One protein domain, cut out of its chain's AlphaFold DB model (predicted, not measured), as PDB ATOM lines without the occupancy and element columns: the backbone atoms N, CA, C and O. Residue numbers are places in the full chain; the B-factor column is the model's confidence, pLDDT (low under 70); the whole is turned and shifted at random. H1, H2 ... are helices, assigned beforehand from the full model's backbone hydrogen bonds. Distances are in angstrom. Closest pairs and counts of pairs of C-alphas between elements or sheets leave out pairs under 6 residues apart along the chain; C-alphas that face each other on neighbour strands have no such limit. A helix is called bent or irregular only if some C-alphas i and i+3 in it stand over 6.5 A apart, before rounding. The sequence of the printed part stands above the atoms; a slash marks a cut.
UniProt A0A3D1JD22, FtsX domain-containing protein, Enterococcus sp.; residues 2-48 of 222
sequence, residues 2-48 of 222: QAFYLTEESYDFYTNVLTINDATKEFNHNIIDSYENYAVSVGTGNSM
ATOM      1  N   GLN A   2      24.009   1.453  36.437       39.69
ATOM      2  CA  GLN A   2      23.282   2.537  35.760       39.69
ATOM      3  C   GLN A   2      21.774   2.260  35.793       39.69
ATOM      4  O   GLN A   2      21.351   1.113  35.661       39.69
ATOM      5  N   ALA A   3      21.001   3.315  36.042       53.56
ATOM      6  CA  ALA A   3      19.573   3.283  36.313       53.56
ATOM      7  C   ALA A   3      18.768   2.809  35.094       53.56
ATOM      8  O   ALA A   3      18.346   3.612  34.271       53.56
ATOM      9  N   PHE A   4      18.514   1.502  35.008       56.41
ATOM     10  CA  PHE A   4      17.621   0.908  34.004       56.41
ATOM     11  C   PHE A   4      16.183   1.464  34.068       56.41
ATOM     12  O   PHE A   4      15.441   1.325  33.107       56.41
ATOM     13  N   TYR A   5      15.815   2.112  35.178       59.38
ATOM     14  CA  TYR A   5      14.462   2.588  35.482       59.38
ATOM     15  C   TYR A   5      14.275   4.106  35.323       59.38
ATOM     16  O   TYR A   5      13.161   4.587  35.456       59.38
ATOM     17  N   LEU A   6      15.335   4.874  35.046       70.19
ATOM     18  CA  LEU A   6      15.255   6.327  34.817       70.19
ATOM     19  C   LEU A   6      15.412   6.620  33.324       70.19
ATOM     20  O   LEU A   6      16.331   7.323  32.902       70.19
ATOM     21  N   THR A   7      14.562   5.988  32.521       79.56
ATOM     22  CA  THR A   7      14.484   6.191  31.071       79.56
ATOM     23  C   THR A   7      13.066   6.605  30.701       79.56
ATOM     24  O   THR A   7      12.116   6.212  31.382       79.56
ATOM     25  N   GLU A   8      12.907   7.370  29.620       80.50
ATOM     26  CA  GLU A   8      11.581   7.743  29.099       80.50
ATOM     27  C   GLU A   8      10.730   6.501  28.788       80.50
ATOM     28  O   GLU A   8       9.554   6.455  29.124       80.50
ATOM     29  N   GLU A   9      11.352   5.434  28.279       80.69
ATOM     30  CA  GLU A   9      10.682   4.156  28.012       80.69
ATOM     31  C   GLU A   9      10.126   3.500  29.291       80.69
ATOM     32  O   GLU A   9       9.020   2.956  29.300       80.69
ATOM     33  N   SER A  10      10.862   3.588  30.406       74.06
ATOM     34  CA  SER A  10      10.374   3.111  31.706       74.06
ATOM     35  C   SER A  10       9.240   3.992  32.229       74.06
ATOM     36  O   SER A  10       8.230   3.468  32.698       74.06
ATOM     37  N   TYR A  11       9.360   5.314  32.109       83.81
ATOM     38  CA  TYR A  11       8.297   6.244  32.484       83.81
ATOM     39  C   TYR A  11       6.994   5.965  31.733       83.81
ATOM     40  O   TYR A  11       5.940   5.860  32.362       83.81
ATOM     41  N   ASP A  12       7.063   5.756  30.421       84.81
ATOM     42  CA  ASP A  12       5.896   5.445  29.597       84.81
ATOM     43  C   ASP A  12       5.267   4.108  30.000       84.81
ATOM     44  O   ASP A  12       4.041   3.990  30.112       84.81
ATOM     45  N   PHE A  13       6.088   3.093  30.279       82.06
ATOM     46  CA  PHE A  13       5.610   1.805  30.771       82.06
ATOM     47  C   PHE A  13       4.863   1.944  32.108       82.06
ATOM     48  O   PHE A  13       3.725   1.487  32.233       82.06
ATOM     49  N   TYR A  14       5.469   2.599  33.101       77.38
ATOM     50  CA  TYR A  14       4.862   2.755  34.424       77.38
ATOM     51  C   TYR A  14       3.645   3.676  34.403       77.38
ATOM     52  O   TYR A  14       2.666   3.376  35.078       77.38
ATOM     53  N   THR A  15       3.652   4.735  33.594       83.50
ATOM     54  CA  THR A  15       2.478   5.596  33.399       83.50
ATOM     55  C   THR A  15       1.308   4.769  32.880       83.50
ATOM     56  O   THR A  15       0.251   4.757  33.500       83.50
ATOM     57  N   ASN A  16       1.516   3.971  31.829       84.19
ATOM     58  CA  ASN A  16       0.463   3.120  31.275       84.19
ATOM     59  C   ASN A  16      -0.073   2.090  32.281       84.19
ATOM     60  O   ASN A  16      -1.282   1.861  32.343       84.19
ATOM     61  N   VAL A  17       0.801   1.479  33.089       78.69
ATOM     62  CA  VAL A  17       0.403   0.494  34.111       78.69
ATOM     63  C   VAL A  17      -0.327   1.153  35.288       78.69
ATOM     64  O   VAL A  17      -1.274   0.583  35.830       78.69
ATOM     65  N   LEU A  18       0.078   2.359  35.684       74.06
ATOM     66  CA  LEU A  18      -0.465   3.071  36.842       74.06
ATOM     67  C   LEU A  18      -1.696   3.935  36.504       74.06
ATOM     68  O   LEU A  18      -2.319   4.478  37.414       74.06
ATOM     69  N   THR A  19      -2.108   4.019  35.233       83.75
ATOM     70  CA  THR A  19      -3.342   4.711  34.800       83.75
ATOM     71  C   THR A  19      -4.418   3.791  34.225       83.75
ATOM     72  O   THR A  19      -5.329   4.276  33.558       83.75
ATOM     73  N   ILE A  20      -4.345   2.475  34.453       78.38
ATOM     74  CA  ILE A  20      -5.285   1.499  33.858       78.38
ATOM     75  C   ILE A  20      -6.756   1.801  34.206       78.38
ATOM     76  O   ILE A  20      -7.651   1.510  33.416       78.38
ATOM     77  N   ASN A  21      -7.025   2.383  35.376       84.12
ATOM     78  CA  ASN A  21      -8.360   2.832  35.769       84.12
ATOM     79  C   ASN A  21      -8.293   4.149  36.557       84.12
ATOM     80  O   ASN A  21      -7.237   4.505  37.084       84.12
ATOM     81  N   ASP A  22      -9.431   4.843  36.659       81.12
ATOM     82  CA  ASP A  22      -9.509   6.188  37.247       81.12
ATOM     83  C   ASP A  22      -9.044   6.232  38.709       81.12
ATOM     84  O   ASP A  22      -8.302   7.134  39.086       81.12
ATOM     85  N   ALA A  23      -9.375   5.214  39.510       73.06
ATOM     86  CA  ALA A  23      -8.939   5.130  40.906       73.06
ATOM     87  C   ALA A  23      -7.411   4.967  41.036       73.06
ATOM     88  O   ALA A  23      -6.780   5.571  41.902       73.06
ATOM     89  N   THR A  24      -6.800   4.170  40.155       65.25
ATOM     90  CA  THR A  24      -5.344   3.952  40.134       65.25
ATOM     91  C   THR A  24      -4.626   5.193  39.608       65.25
ATOM     92  O   THR A  24      -3.587   5.572  40.144       65.25
ATOM     93  N   LYS A  25      -5.218   5.878  38.624       78.31
ATOM     94  CA  LYS A  25      -4.720   7.148  38.089       78.31
ATOM     95  C   LYS A  25      -4.730   8.254  39.145       78.31
ATOM     96  O   LYS A  25      -3.741   8.965  39.272       78.31
ATOM     97  N   GLU A  26      -5.814   8.384  39.907       79.12
ATOM     98  CA  GLU A  26      -5.936   9.386  40.971       79.12
ATOM     99  C   GLU A  26      -4.946   9.115  42.112       79.12
ATOM    100  O   GLU A  26      -4.242  10.024  42.550       79.12
ATOM    101  N   PHE A  27      -4.807   7.852  42.531       72.94
ATOM    102  CA  PHE A  27      -3.863   7.457  43.578       72.94
ATOM    103  C   PHE A  27      -2.398   7.715  43.193       72.94
ATOM    104  O   PHE A  27      -1.609   8.173  44.019       72.94
ATOM    105  N   ASN A  28      -2.028   7.436  41.939       74.50
ATOM    106  CA  ASN A  28      -0.645   7.538  41.469       74.50
ATOM    107  C   ASN A  28      -0.310   8.878  40.807       74.50
ATOM    108  O   ASN A  28       0.827   9.046  40.372       74.50
ATOM    109  N   HIS A  29      -1.248   9.828  40.732       80.38
ATOM    110  CA  HIS A  29      -1.067  11.090  40.008       80.38
ATOM    111  C   HIS A  29       0.244  11.791  40.387       80.38
ATOM    112  O   HIS A  29       1.048  12.086  39.514       80.38
ATOM    113  N   ASN A  30       0.541  11.908  41.684       74.31
ATOM    114  CA  ASN A  30       1.759  12.563  42.184       74.31
ATOM    115  C   ASN A  30       3.075  11.857  41.794       74.31
ATOM    116  O   ASN A  30       4.139  12.458  41.911       74.31
ATOM    117  N   ILE A  31       3.017  10.593  41.361       73.50
ATOM    118  CA  ILE A  31       4.178   9.784  40.959       73.50
ATOM    119  C   ILE A  31       4.432   9.901  39.448       73.50
ATOM    120  O   ILE A  31       5.584   9.897  39.029       73.50
ATOM    121  N   ILE A  32       3.379  10.003  38.631       79.00
ATOM    122  CA  ILE A  32       3.457   9.938  37.156       79.00
ATOM    123  C   ILE A  32       3.078  11.249  36.451       79.00
ATOM    124  O   ILE A  32       2.977  11.271  35.231       79.00
ATOM    125  N   ASP A  33       2.825  12.328  37.196       83.50
ATOM    126  CA  ASP A  33       2.416  13.631  36.644       83.50
ATOM    127  C   ASP A  33       3.448  14.219  35.665       83.50
ATOM    128  O   ASP A  33       3.104  14.874  34.685       83.50
ATOM    129  N   SER A  34       4.731  13.945  35.898       84.88
ATOM    130  CA  SER A  34       5.806  14.320  34.987       84.88
ATOM    131  C   SER A  34       6.960  13.332  35.072       84.88
ATOM    132  O   SER A  34       7.134  12.647  36.083       84.88
ATOM    133  N   TYR A  35       7.800  13.299  34.035       81.56
ATOM    134  CA  TYR A  35       9.033  12.511  34.051       81.56
ATOM    135  C   TYR A  35       9.957  12.900  35.216       81.56
ATOM    136  O   TYR A  35      10.622  12.049  35.797       81.56
ATOM    137  N   GLU A  36       9.981  14.180  35.591       79.69
ATOM    138  CA  GLU A  36      10.774  14.675  36.717       79.69
ATOM    139  C   GLU A  36      10.217  14.175  38.059       79.69
ATOM    140  O   GLU A  36      10.967  13.645  38.878       79.69
ATOM    141  N   ASN A  37       8.891  14.225  38.245       75.88
ATOM    142  CA  ASN A  37       8.223  13.654  39.419       75.88
ATOM    143  C   ASN A  37       8.411  12.134  39.489       75.88
ATOM    144  O   ASN A  37       8.674  11.593  40.564       75.88
ATOM    145  N   TYR A  38       8.355  11.458  38.342       77.94
ATOM    146  CA  TYR A  38       8.660  10.039  38.205       77.94
ATOM    147  C   TYR A  38      10.107   9.735  38.581       77.94
ATOM    148  O   TYR A  38      10.341   8.839  39.379       77.94
ATOM    149  N   ALA A  39      11.081  10.498  38.084       72.94
ATOM    150  CA  ALA A  39      12.494  10.277  38.373       72.94
ATOM    151  C   ALA A  39      12.849  10.518  39.852       72.94
ATOM    152  O   ALA A  39      13.756   9.881  40.386       72.94
ATOM    153  N   VAL A  40      12.123  11.417  40.524       70.00
ATOM    154  CA  VAL A  40      12.247  11.659  41.969       70.00
ATOM    155  C   VAL A  40      11.551  10.564  42.785       70.00
ATOM    156  O   VAL A  40      12.060  10.155  43.830       70.00
ATOM    157  N   SER A  41      10.404  10.070  42.313       69.62
ATOM    158  CA  SER A  41       9.578   9.080  43.019       69.62
ATOM    159  C   SER A  41      10.076   7.645  42.833       69.62
ATOM    160  O   SER A  41      10.049   6.834  43.761       69.62
ATOM    161  N   VAL A  42      10.571   7.323  41.640       65.06
ATOM    162  CA  VAL A  42      11.219   6.059  41.295       65.06
ATOM    163  C   VAL A  42      12.675   6.174  41.720       65.06
ATOM    164  O   VAL A  42      13.558   6.548  40.955       65.06
ATOM    165  N   GLY A  43      12.904   5.913  43.009       57.72
ATOM    166  CA  GLY A  43      14.216   5.996  43.644       57.72
ATOM    167  C   GLY A  43      15.283   5.077  43.028       57.72
ATOM    168  O   GLY A  43      15.099   4.448  41.994       57.72
ATOM    169  N   THR A  44      16.428   4.973  43.711       54.56
ATOM    170  CA  THR A  44      17.727   4.396  43.269       54.56
ATOM    171  C   THR A  44      17.766   2.952  42.708       54.56
ATOM    172  O   THR A  44      18.850   2.391  42.555       54.56
ATOM    173  N   GLY A  45      16.630   2.308  42.420       52.50
ATOM    174  CA  GLY A  45      16.527   0.902  42.011       52.50
ATOM    175  C   GLY A  45      16.603  -0.080  43.184       52.50
ATOM    176  O   GLY A  45      16.429  -1.281  42.999       52.50
ATOM    177  N   ASN A  46      16.817   0.420  44.403       52.44
ATOM    178  CA  ASN A  46      16.731  -0.361  45.628       52.44
ATOM    179  C   ASN A  46      15.296  -0.282  46.161       52.44
ATOM    180  O   ASN A  46      14.940   0.667  46.854       52.44
ATOM    181  N   SER A  47      14.470  -1.278  45.835       58.62
ATOM    182  CA  SER A  47      13.073  -1.374  46.295       58.62
ATOM    183  C   SER A  47      12.933  -1.684  47.790       58.62
ATOM    184  O   SER A  47      11.824  -1.698  48.317       58.62
ATOM    185  N   MET A  48      14.046  -1.960  48.476       61.75
ATOM    186  CA  MET A  48      14.081  -2.363  49.876       61.75
ATOM    187  C   MET A  48      15.247  -1.701  50.608       61.75
ATOM    188  O   MET A  48      16.360  -1.607  50.089       61.75
TER     189      MET A  48
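Overview. This is residues 2 to 48 of the 222 residues of the protein "FtsX domain-containing protein" of Enterococcus sp. (UniProt A0A3D1JD22). Two helices, H1 and H2, fold back on each other as a helical hairpin, and a short third helix, H3, turns across at the hairpin's open end, where H1 begins and H2 ends. The printed part has 47 residues, with three named helices in the order H1, H2, H3 and no named strand; the class is all helix. It is compact, with a radius of gyration of the C-alphas of 10.5 A, and its C-alphas span 33 by 22 by 16 A.

Along the chain. After residues 2 to 7, H1 holds residues 8 to 18, 15.1 A from first to last C-alpha, starting with C-alpha 8 at (11.581, 7.743, 29.099). H2 holds residues 22 to 32, 13.5 A long, with C-alpha 22 at (-9.509, 6.188, 37.247). H2 is irregular: C-alphas 27 and 30 are 7.7 A apart, and its line is a rough one. H3 holds residues 35 to 41, 9.6 A long, ending with C-alpha 41 at (9.578, 9.080, 43.019).

Arrangement. H1 and H2 form a hairpin and touch, at a shallow tilt of 30 degrees, opposite ways. Their closest C-alphas, those of Thr 15 and Ile 32, are 5.8 A apart. H2 and H3 touch only at the corner by their link, about perpendicular at 89 degrees; the closest C-alphas are those of Ile 31 and Tyr 38, 5.3 A apart. H1 and H3 only just touch, with 3 pairs of C-alphas within 8 A, the closest being those of Tyr 11 and Tyr 35 at 6.5 A. Their steep tilt of 69 degrees, the same way, is only just short of about perpendicular. In H1 and H3 every O i to N i+4 pair is within hydrogen-bond range; in H2 5 of 7 are.

Size, cuts and confidence. The two C-alphas farthest apart, those of Gln 2 and Asp 22, are 33.0 A apart. The printed part has no cut, and the links H1 to H2 and H2 to H3 are tight. The mean pLDDT of the printed part is 72.7; residues 2 to 5, residue 24 and residues 41 to 48 are under 70.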